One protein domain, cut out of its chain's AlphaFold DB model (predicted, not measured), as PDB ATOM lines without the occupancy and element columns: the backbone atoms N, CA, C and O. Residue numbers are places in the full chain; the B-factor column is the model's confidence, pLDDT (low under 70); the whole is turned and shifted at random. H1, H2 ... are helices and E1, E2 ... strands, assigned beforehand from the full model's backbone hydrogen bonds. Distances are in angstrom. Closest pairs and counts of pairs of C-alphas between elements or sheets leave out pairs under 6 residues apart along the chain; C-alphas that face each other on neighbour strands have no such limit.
ATOM      1  N   THR A   2     -51.546 -48.071  19.611       91.31
ATOM      2  CA  THR A   2     -51.031 -48.590  18.320       91.31
ATOM      3  C   THR A   2     -51.232 -47.638  17.135       91.31
ATOM      4  O   THR A   2     -50.297 -47.417  16.369       91.31
ATOM      5  N   LYS A   3     -52.423 -47.033  17.007       92.44
ATOM      6  CA  LYS A   3     -52.735 -46.072  15.935       92.44
ATOM      7  C   LYS A   3     -51.871 -44.809  16.022       92.44
ATOM      8  O   LYS A   3     -51.281 -44.418  15.025       92.44
ATOM      9  N   ALA A   4     -51.741 -44.236  17.220       92.94
ATOM     10  CA  ALA A   4     -50.897 -43.067  17.459       92.94
ATOM     11  C   ALA A   4     -49.417 -43.372  17.177       92.94
ATOM     12  O   ALA A   4     -48.772 -42.621  16.467       92.94
ATOM     13  N   ALA A   5     -48.888 -44.515  17.627       93.38
ATOM     14  CA  ALA A   5     -47.508 -44.902  17.319       93.38
ATOM     15  C   ALA A   5     -47.240 -44.925  15.802       93.38
ATOM     16  O   ALA A   5     -46.250 -44.364  15.339       93.38
ATOM     17  N   LYS A   6     -48.164 -45.528  15.040       93.69
ATOM     18  CA  LYS A   6     -48.075 -45.638  13.580       93.69
ATOM     19  C   LYS A   6     -48.061 -44.268  12.895       93.69
ATOM     20  O   LYS A   6     -47.264 -44.086  11.983       93.69
ATOM     21  N   GLU A   7     -48.898 -43.335  13.345       94.88
ATOM     22  CA  GLU A   7     -48.981 -41.975  12.791       94.88
ATOM     23  C   GLU A   7     -47.647 -41.223  12.898       94.88
ATOM     24  O   GLU A   7     -47.204 -40.586  11.952       94.88
ATOM     25  N   PHE A   8     -46.953 -41.372  14.027       94.06
ATOM     26  CA  PHE A   8     -45.647 -40.746  14.266       94.06
ATOM     27  C   PHE A   8     -44.466 -41.592  13.754       94.06
ATOM     28  O   PHE A   8     -43.318 -41.320  14.097       94.06
ATOM     29  N   GLY A   9     -44.722 -42.658  12.983       93.56
ATOM     30  CA  GLY A   9     -43.678 -43.545  12.456       93.56
ATOM     31  C   GLY A   9     -42.908 -44.332  13.528       93.56
ATOM     32  O   GLY A   9     -41.823 -44.844  13.262       93.56
ATOM     33  N   LYS A  10     -43.451 -44.444  14.746       94.50
ATOM     34  CA  LYS A  10     -42.824 -45.108  15.896       94.50
ATOM     35  C   LYS A  10     -43.483 -46.454  16.203       94.50
ATOM     36  O   LYS A  10     -44.635 -46.728  15.868       94.50
ATOM     37  N   ARG A  11     -42.755 -47.328  16.903       93.12
ATOM     38  CA  ARG A  11     -43.284 -48.603  17.413       93.12
ATOM     39  C   ARG A  11     -43.572 -48.493  18.906       93.12
ATOM     40  O   ARG A  11     -42.657 -48.271  19.688       93.12
ATOM     41  N   HIS A  12     -44.826 -48.713  19.306       92.00
ATOM     42  CA  HIS A  12     -45.228 -48.724  20.721       92.00
ATOM     43  C   HIS A  12     -44.474 -49.783  21.547       92.00
ATOM     44  O   HIS A  12     -44.222 -49.560  22.723       92.00
ATOM     45  N   ALA A  13     -44.049 -50.893  20.931       93.00
ATOM     46  CA  ALA A  13     -43.195 -51.886  21.583       93.00
ATOM     47  C   ALA A  13     -41.858 -51.292  22.063       93.00
ATOM     48  O   ALA A  13     -41.411 -51.625  23.153       93.00
ATOM     49  N   ASN A  14     -41.256 -50.363  21.308       94.75
ATOM     50  CA  ASN A  14     -40.013 -49.700  21.722       94.75
ATOM     51  C   ASN A  14     -40.240 -48.801  22.941       94.75
ATOM     52  O   ASN A  14     -39.365 -48.685  23.789       94.75
ATOM     53  N   PHE A  15     -41.415 -48.175  23.031       94.81
ATOM     54  CA  PHE A  15     -41.792 -47.391  24.200       94.81
ATOM     55  C   PHE A  15     -41.949 -48.279  25.437       94.81
ATOM     56  O   PHE A  15     -41.398 -47.941  26.475       94.81
ATOM     57  N   LEU A  16     -42.633 -49.421  25.323       93.38
ATOM     58  CA  LEU A  16     -42.822 -50.361  26.440       93.38
ATOM     59  C   LEU A  16     -41.518 -51.069  26.852       93.38
ATOM     60  O   LEU A  16     -41.357 -51.447  28.007       93.38
ATOM     61  N   ALA A  17     -40.575 -51.230  25.921       94.94
ATOM     62  CA  ALA A  17     -39.255 -51.797  26.194       94.94
ATOM     63  C   ALA A  17     -38.281 -50.805  26.857       94.94
ATOM     64  O   ALA A  17     -37.223 -51.219  27.321       94.94
ATOM     65  N   ASN A  18     -38.601 -49.508  26.881       94.75
ATOM     66  CA  ASN A  18     -37.746 -48.505  27.508       94.75
ATOM     67  C   ASN A  18     -37.755 -48.671  29.036       94.75
ATOM     68  O   ASN A  18     -38.822 -48.742  29.646       94.75
ATOM     69  N   THR A  19     -36.577 -48.649  29.657       95.88
ATOM     70  CA  THR A  19     -36.411 -48.722  31.116       95.88
ATOM     71  C   THR A  19     -37.169 -47.609  31.836       95.88
ATOM     72  O   THR A  19     -37.799 -47.858  32.857       95.88
ATOM     73  N   GLU A  20     -37.178 -46.391  31.286       95.25
ATOM     74  CA  GLU A  20     -37.927 -45.273  31.877       95.25
ATOM     75  C   GLU A  20     -39.435 -45.558  31.917       95.25
ATOM     76  O   GLU A  20     -40.100 -45.280  32.912       95.25
ATOM     77  N   THR A  21     -39.970 -46.182  30.865       95.31
ATOM     78  CA  THR A  21     -41.378 -46.582  30.802       95.31
ATOM     79  C   THR A  21     -41.699 -47.684  31.795       95.31
ATOM     80  O   THR A  21     -42.728 -47.606  32.454       95.31
ATOM     81  N   GLN A  22     -40.828 -48.683  31.934       95.69
ATOM     82  CA  GLN A  22     -41.015 -49.755  32.914       95.69
ATOM     83  C   GLN A  22     -41.025 -49.205  34.342       95.69
ATOM     84  O   GLN A  22     -41.923 -49.519  35.116       95.69
ATOM     85  N   ASN A  23     -40.092 -48.305  34.662       96.69
ATOM     86  CA  ASN A  23     -40.070 -47.625  35.954       96.69
ATOM     87  C   ASN A  23     -41.348 -46.804  36.173       96.69
ATOM     88  O   ASN A  23     -41.956 -46.884  37.235       96.69
ATOM     89  N   TYR A  24     -41.797 -46.061  35.157       95.81
ATOM     90  CA  TYR A  24     -43.031 -45.282  35.238       95.81
ATOM     91  C   TYR A  24     -44.267 -46.158  35.481       95.81
ATOM     92  O   TYR A  24     -45.132 -45.786  36.269       95.81
ATOM     93  N   VAL A  25     -44.365 -47.310  34.811       95.38
ATOM     94  CA  VAL A  25     -45.469 -48.265  34.988       95.38
ATOM     95  C   VAL A  25     -45.462 -48.848  36.399       95.38
ATOM     96  O   VAL A  25     -46.507 -48.822  37.041       95.38
ATOM     97  N   ASN A  26     -44.301 -49.268  36.913       95.75
ATOM     98  CA  ASN A  26     -44.174 -49.799  38.275       95.75
ATOM     99  C   ASN A  26     -44.606 -48.773  39.336       95.75
ATOM    100  O   ASN A  26     -45.365 -49.093  40.247       95.75
ATOM    101  N   GLU A  27     -44.163 -47.520  39.202       96.50
ATOM    102  CA  GLU A  27     -44.576 -46.439  40.105       96.50
ATOM    103  C   GLU A  27     -46.071 -46.129  39.969       96.50
ATOM    104  O   GLU A  27     -46.768 -45.880  40.955       96.50
ATOM    105  N   LEU A  28     -46.603 -46.159  38.744       95.00
ATOM    106  CA  LEU A  28     -48.022 -45.925  38.504       95.00
ATOM    107  C   LEU A  28     -48.886 -47.029  39.126       95.00
ATOM    108  O   LEU A  28     -49.912 -46.711  39.731       95.00
ATOM    109  N   GLU A  29     -48.472 -48.287  39.008       95.69
ATOM    110  CA  GLU A  29     -49.095 -49.436  39.667       95.69
ATOM    111  C   GLU A  29     -49.050 -49.277  41.190       95.69
ATOM    112  O   GLU A  29     -50.094 -49.347  41.836       95.69
ATOM    113  N   ALA A  30     -47.892 -48.936  41.764       95.12
ATOM    114  CA  ALA A  30     -47.741 -48.730  43.205       95.12
ATOM    115  C   ALA A  30     -48.639 -47.603  43.755       95.12
ATOM    116  O   ALA A  30     -49.223 -47.735  44.830       95.12
ATOM    117  N   VAL A  31     -48.779 -46.496  43.017       94.94
ATOM    118  CA  VAL A  31     -49.577 -45.335  43.446       94.94
ATOM    119  C   VAL A  31     -51.079 -45.552  43.257       94.94
ATOM    120  O   VAL A  31     -51.877 -45.037  44.039       94.94
ATOM    121  N   THR A  32     -51.491 -46.251  42.197       93.00
ATOM    122  CA  THR A  32     -52.917 -46.414  41.858       93.00
ATOM    123  C   THR A  32     -53.519 -47.727  42.346       93.00
ATOM    124  O   THR A  32     -54.741 -47.822  42.436       93.00
ATOM    125  N   GLY A  33     -52.690 -48.731  42.643       93.56
ATOM    126  CA  GLY A  33     -53.113 -50.108  42.899       93.56
ATOM    127  C   GLY A  33     -53.648 -50.835  41.659       93.56
ATOM    128  O   GLY A  33     -54.194 -51.928  41.793       93.56
ATOM    129  N   ILE A  34     -53.544 -50.230  40.469       92.50
ATOM    130  CA  ILE A  34     -53.993 -50.824  39.206       92.50
ATOM    131  C   ILE A  34     -52.849 -51.680  38.652       92.50
ATOM    132  O   ILE A  34     -51.771 -51.128  38.420       92.50
ATOM    133  N   PRO A  35     -53.069 -52.979  38.393       90.88
ATOM    134  CA  PRO A  35     -52.022 -53.853  37.880       90.88
ATOM    135  C   PRO A  35     -51.580 -53.442  36.472       90.88
ATOM    136  O   PRO A  35     -52.387 -52.939  35.684       90.88
ATOM    137  N   ASP A  36     -50.326 -53.724  36.106       88.00
ATOM    138  CA  ASP A  36     -49.778 -53.433  34.766       88.00
ATOM    139  C   ASP A  36     -50.676 -53.944  33.620       88.00
ATOM    140  O   ASP A  36     -50.916 -53.248  32.631       88.00
ATOM    141  N   THR A  37     -51.298 -55.116  33.788       89.06
ATOM    142  CA  THR A  37     -52.220 -55.692  32.791       89.06
ATOM    143  C   THR A  37     -53.414 -54.795  32.463       89.06
ATOM    144  O   THR A  37     -53.936 -54.853  31.349       89.06
ATOM    145  N   ASP A  38     -53.836 -53.961  33.412       91.00
ATOM    146  CA  ASP A  38     -54.919 -52.995  33.233       91.00
ATOM    147  C   ASP A  38     -54.389 -51.615  32.820       91.00
ATOM    148  O   ASP A  38     -55.107 -50.855  32.156       91.00
ATOM    149  N   LEU A  39     -53.124 -51.309  33.141       93.00
ATOM    150  CA  LEU A  39     -52.419 -50.118  32.667       93.00
ATOM    151  C   LEU A  39     -52.112 -50.187  31.168       93.00
ATOM    152  O   LEU A  39     -52.173 -49.149  30.499       93.00
ATOM    153  N   VAL A  40     -51.832 -51.379  30.631       93.88
ATOM    154  CA  VAL A  40     -51.614 -51.641  29.203       93.88
ATOM    155  C   VAL A  40     -52.436 -52.842  28.744       93.88
ATOM    156  O   VAL A  40     -52.105 -53.994  29.002       93.88
ATOM    157  N   GLN A  41     -53.468 -52.584  27.942       92.88
ATOM    158  CA  GLN A  41     -54.384 -53.621  27.467       92.88
ATOM    159  C   GLN A  41     -54.213 -53.874  25.972       92.88
ATOM    160  O   GLN A  41     -54.456 -52.998  25.139       92.88
ATOM    161  N   ALA A  42     -53.823 -55.095  25.610       92.06
ATOM    162  CA  ALA A  42     -53.726 -55.530  24.220       92.06
ATOM    163  C   ALA A  42     -55.003 -56.269  23.793       92.06
ATOM    164  O   ALA A  42     -55.182 -57.450  24.085       92.06
ATOM    165  N   ILE A  43     -55.877 -55.590  23.048       92.12
ATOM    166  CA  ILE A  43     -57.126 -56.164  22.540       92.12
ATOM    167  C   ILE A  43     -56.897 -56.705  21.127       92.12
ATOM    168  O   ILE A  43     -56.575 -55.956  20.198       92.12
ATOM    169  N   LYS A  44     -57.076 -58.018  20.953       86.81
ATOM    170  CA  LYS A  44     -57.018 -58.698  19.650       86.81
ATOM    171  C   LYS A  44     -58.439 -58.950  19.137       86.81
ATOM    172  O   LYS A  44     -59.214 -59.636  19.792       86.81
ATOM    173  N   GLY A  45     -58.765 -58.431  17.952       85.00
ATOM    174  CA  GLY A  45     -60.099 -58.572  17.349       85.00
ATOM    175  C   GLY A  45     -61.178 -57.689  17.997       85.00
ATOM    176  O   GLY A  45     -60.878 -56.790  18.780       85.00
ATOM    177  N   GLY A  46     -62.445 -57.917  17.636       85.62
ATOM    178  CA  GLY A  46     -63.588 -57.154  18.156       85.62
ATOM    179  C   GLY A  46     -63.745 -55.750  17.555       85.62
ATOM    180  O   GLY A  46     -63.225 -55.453  16.481       85.62
ATOM    181  N   ARG A  47     -64.502 -54.879  18.241       84.19
ATOM    182  CA  ARG A  47     -64.846 -53.524  17.757       84.19
ATOM    183  C   ARG A  47     -63.701 -52.510  17.863       84.19
ATOM    184  O   ARG A  47     -63.696 -51.534  17.122       84.19
ATOM    185  N   ALA A  48     -62.757 -52.723  18.781       85.94
ATOM    186  CA  ALA A  48     -61.695 -51.766  19.097       85.94
ATOM    187  C   ALA A  48     -60.319 -52.453  19.243       85.94
ATOM    188  O   ALA A  48     -59.708 -52.395  20.315       85.94
ATOM    189  N   PRO A  49     -59.821 -53.126  18.186       89.69
ATOM    190  CA  PRO A  49     -58.545 -53.825  18.242       89.69
ATOM    191  C   PRO A  49     -57.382 -52.841  18.404       89.69
ATOM    192  O   PRO A  49     -57.345 -51.776  17.782       89.69
ATOM    193  N   GLY A  50     -56.398 -53.227  19.210       91.50
ATOM    194  CA  GLY A  50     -55.181 -52.458  19.433       91.50
ATOM    195  C   GLY A  50     -54.707 -52.493  20.878       91.50
ATOM    196  O   GLY A  50     -55.335 -53.076  21.757       91.50
ATOM    197  N   THR A  51     -53.572 -51.841  21.108       93.38
ATOM    198  CA  THR A  51     -53.010 -51.634  22.442       93.38
ATOM    199  C   THR A  51     -53.535 -50.323  23.005       93.38
ATOM    200  O   THR A  51     -53.349 -49.260  22.395       93.38
ATOM    201  N   TRP A  52     -54.169 -50.396  24.163       92.75
ATOM    202  CA  TRP A  52     -54.717 -49.292  24.939       92.75
ATOM    203  C   TRP A  52     -53.857 -49.072  26.181       92.75
ATOM    204  O   TRP A  52     -53.234 -50.008  26.666       92.75
ATOM    205  N   ALA A  53     -53.789 -47.829  26.650       94.88
ATOM    206  CA  ALA A  53     -53.064 -47.485  27.866       94.88
ATOM    207  C   ALA A  53     -53.937 -46.637  28.780       94.88
ATOM    208  O   ALA A  53     -54.743 -45.835  28.298       94.88
ATOM    209  N   HIS A  54     -53.718 -46.786  30.083       94.88
ATOM    210  CA  HIS A  54     -54.296 -45.935  31.111       94.88
ATOM    211  C   HIS A  54     -54.006 -44.447  30.820       94.88
ATOM    212  O   HIS A  54     -52.903 -44.132  30.361       94.88
ATOM    213  N   PRO A  55     -54.928 -43.501  31.104       94.94
ATOM    214  CA  PRO A  55     -54.771 -42.092  30.729       94.94
ATOM    215  C   PRO A  55     -53.440 -41.450  31.148       94.94
ATOM    216  O   PRO A  55     -52.823 -40.753  30.346       94.94
ATOM    217  N   LYS A  56     -52.942 -41.731  32.360       94.94
ATOM    218  CA  LYS A  56     -51.630 -41.222  32.813       94.94
ATOM    219  C   LYS A  56     -50.471 -41.747  31.955       94.94
ATOM    220  O   LYS A  56     -49.637 -40.967  31.501       94.94
ATOM    221  N   LEU A  57     -50.471 -43.047  31.658       95.38
ATOM    222  CA  LEU A  57     -49.482 -43.659  30.774       95.38
ATOM    223  C   LEU A  57     -49.630 -43.160  29.328       95.38
ATOM    224  O   LEU A  57     -48.633 -42.987  28.636       95.38
ATOM    225  N   ALA A  58     -50.851 -42.868  28.876       95.12
ATOM    226  CA  ALA A  58     -51.108 -42.313  27.552       95.12
ATOM    227  C   ALA A  58     -50.517 -40.900  27.381       95.12
ATOM    228  O   ALA A  58     -49.986 -40.597  26.313       95.12
ATOM    229  N   VAL A  59     -50.551 -40.063  28.424       95.44
ATOM    230  CA  VAL A  59     -49.890 -38.745  28.425       95.44
ATOM    231  C   VAL A  59     -48.373 -38.901  28.356       95.44
ATOM    232  O   VAL A  59     -47.721 -38.250  27.540       95.44
ATOM    233  N   PHE A  60     -47.803 -39.804  29.158       95.38
ATOM    234  CA  PHE A  60     -46.371 -40.099  29.101       95.38
ATOM    235  C   PHE A  60     -45.949 -40.630  27.719       95.38
ATOM    236  O   PHE A  60     -44.971 -40.170  27.131       95.38
ATOM    237  N   PHE A  61     -46.764 -41.508  27.133       95.88
ATOM    238  CA  PHE A  61     -46.585 -41.995  25.772       95.88
ATOM    239  C   PHE A  61     -46.644 -40.873  24.726       95.88
ATOM    240  O   PHE A  61     -45.815 -40.849  23.820       95.88
ATOM    241  N   ALA A  62     -47.573 -39.921  24.847       95.75
ATOM    242  CA  ALA A  62     -47.653 -38.775  23.940       95.75
ATOM    243  C   ALA A  62     -46.375 -37.921  23.984       95.75
ATOM    244  O   ALA A  62     -45.826 -37.596  22.933       95.75
ATOM    245  N   ARG A  63     -45.838 -37.649  25.181       95.25
ATOM    246  CA  ARG A  63     -44.557 -36.936  25.362       95.25
ATOM    247  C   ARG A  63     -43.384 -37.662  24.701       95.25
ATOM    248  O   ARG A  63     -42.497 -37.023  24.146       95.25
ATOM    249  N   TRP A  64     -43.396 -38.994  24.716       95.44
ATOM    250  CA  TRP A  64     -42.402 -39.805  24.014       95.44
ATOM    251  C   TRP A  64     -42.573 -39.788  22.483       95.44
ATOM    252  O   TRP A  64     -41.592 -39.922  21.743       95.44
ATOM    253  N   LEU A  65     -43.801 -39.632  21.974       94.88
ATOM    254  CA  LEU A  65     -44.061 -39.569  20.533       94.88
ATOM    255  C   LEU A  65     -43.464 -38.314  19.895       94.88
ATOM    256  O   LEU A  65     -42.815 -38.433  18.856       94.88
ATOM    257  N   ASP A  66     -43.611 -37.155  20.527       94.62
ATOM    258  CA  ASP A  66     -43.068 -35.885  20.044       94.62
ATOM    259  C   ASP A  66     -42.796 -34.942  21.224       94.62
ATOM    260  O   ASP A  66     -43.656 -34.747  22.083       94.62
ATOM    261  N   VAL A  67     -41.610 -34.323  21.242       93.00
ATOM    262  CA  VAL A  67     -41.184 -33.390  22.301       93.00
ATOM    263  C   VAL A  67     -42.146 -32.210  22.440       93.00
ATOM    264  O   VAL A  67     -42.305 -31.683  23.539       93.00
ATOM    265  N   ARG A  68     -42.853 -31.823  21.373       93.94
ATOM    266  CA  ARG A  68     -43.858 -30.753  21.421       93.94
ATOM    267  C   ARG A  68     -44.968 -31.033  22.437       93.94
ATOM    268  O   ARG A  68     -45.430 -30.101  23.083       93.94
ATOM    269  N   PHE A  69     -45.341 -32.298  22.651       92.38
ATOM    270  CA  PHE A  69     -46.326 -32.671  23.675       92.38
ATOM    271  C   PHE A  69     -45.805 -32.543  25.110       92.38
ATOM    272  O   PHE A  69     -46.591 -32.620  26.046       92.38
ATOM    273  N   ALA A  70     -44.493 -32.402  25.310       89.50
ATOM    274  CA  ALA A  70     -43.896 -32.239  26.632       89.50
ATOM    275  C   ALA A  70     -43.744 -30.770  27.060       89.50
ATOM    276  O   ALA A  70     -43.420 -30.533  28.220       89.50
ATOM    277  N   VAL A  71     -43.933 -29.820  26.136       90.94
ATOM    278  CA  VAL A  71     -43.697 -28.378  26.353       90.94
ATOM    279  C   VAL A  71     -44.987 -27.549  26.264       90.94
ATOM    280  O   VAL A  71     -45.002 -26.414  26.731       90.94
TER     281      VAL A  71
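AT A GLANCE: This is residues 2 to 71 of the 72 residues of a protein of Halomonas sp. SH5A2 (UniProt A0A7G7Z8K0). Helix H5 sits at the middle of a small helical domain, with H1, H2 and H3 strung in an arc around it and a two-stranded hairpin, E1 and E2, on another side. The short helix H4 joins the H3 end of the arc to the hairpin, and the turn of the hairpin and the little last helix H6 mark the two far ends of the longest axis. The printed part has 70 residues with six named helices and two named strands, in the order H1, H2, H3, H4, E1, E2, H5, H6; the sheet E1 - E2 is antiparallel and the class is mostly helix. The whole is compact, with a radius of gyration of the C-alphas of 12.2 A and spans of 35 by 31 by 19 A.

HOW THE PARTS SIT: H1, residues 2 to 7, and H2, residues 12 to 16, are close but not clearly touching; their closest C-alphas, those of Ala 5 and His 12, are 5.6 A apart. H3, residues 19 to 32, touches H4, residues 36 to 39, with residues 25 to 29 alone; the closest C-alphas are those of Glu 29 and Asp 36, at 6.4 A. E1, residues 40 to 43, and E2, residues 50 to 53, form a hairpin of antiparallel strands at 158 degrees, with N 41 and O 52 at 2.9 A and N 52 and O 41 at 2.8 A, within hydrogen-bond range. The closest C-alphas of H1 and E2, those of Thr 2 and Thr 51, are 5.5 A apart. H5, residues 55 to 65, is close to H3 but not clearly touching it; the C-alphas of Val 25 and Leu 57 are the closest, at 7.4 A, and the two helices run opposite ways at a shallow tilt of 16 degrees. H1 and H5 are also close but not clearly touching, with the C-alphas of Ala 5 and Leu 65 closest at 7.1 A. H2 and H5 are close but not clearly touching too, with the closest C-alphas, those of Phe 15 and Phe 61, at 7.4 A. H6, residues 67 to 70, touches H5 only at the corner, and only just, with 3 pairs of C-alphas within 8 A; the closest are those of Arg 63 and Ala 70, at 4.9 A. H3 and E2 are apart. In H1, H2, H3 and H5 every O i to N i+4 pair is within hydrogen-bond range; H4 and H6 are too short for such a pair.

IN THESE COORDINATES: H1 begins at C-alpha 2, at (-51.031, -48.590, 18.320). H3 is 19.8 A from first to last C-alpha, and H5 is 15.0 A. E1 is 9.8 A and E2 10.0 A. H6 ends at C-alpha 70, at (-43.896, -32.239, 26.632).

THE WHOLE: The two C-alphas farthest apart, those of Gly 46 and Val 71, are 35.9 A apart. The printed part has no cut. The link from E1 to E2, six residues, is short; the others are tight. The mean pLDDT of the printed part is 93.2, and no printed residue is under 70.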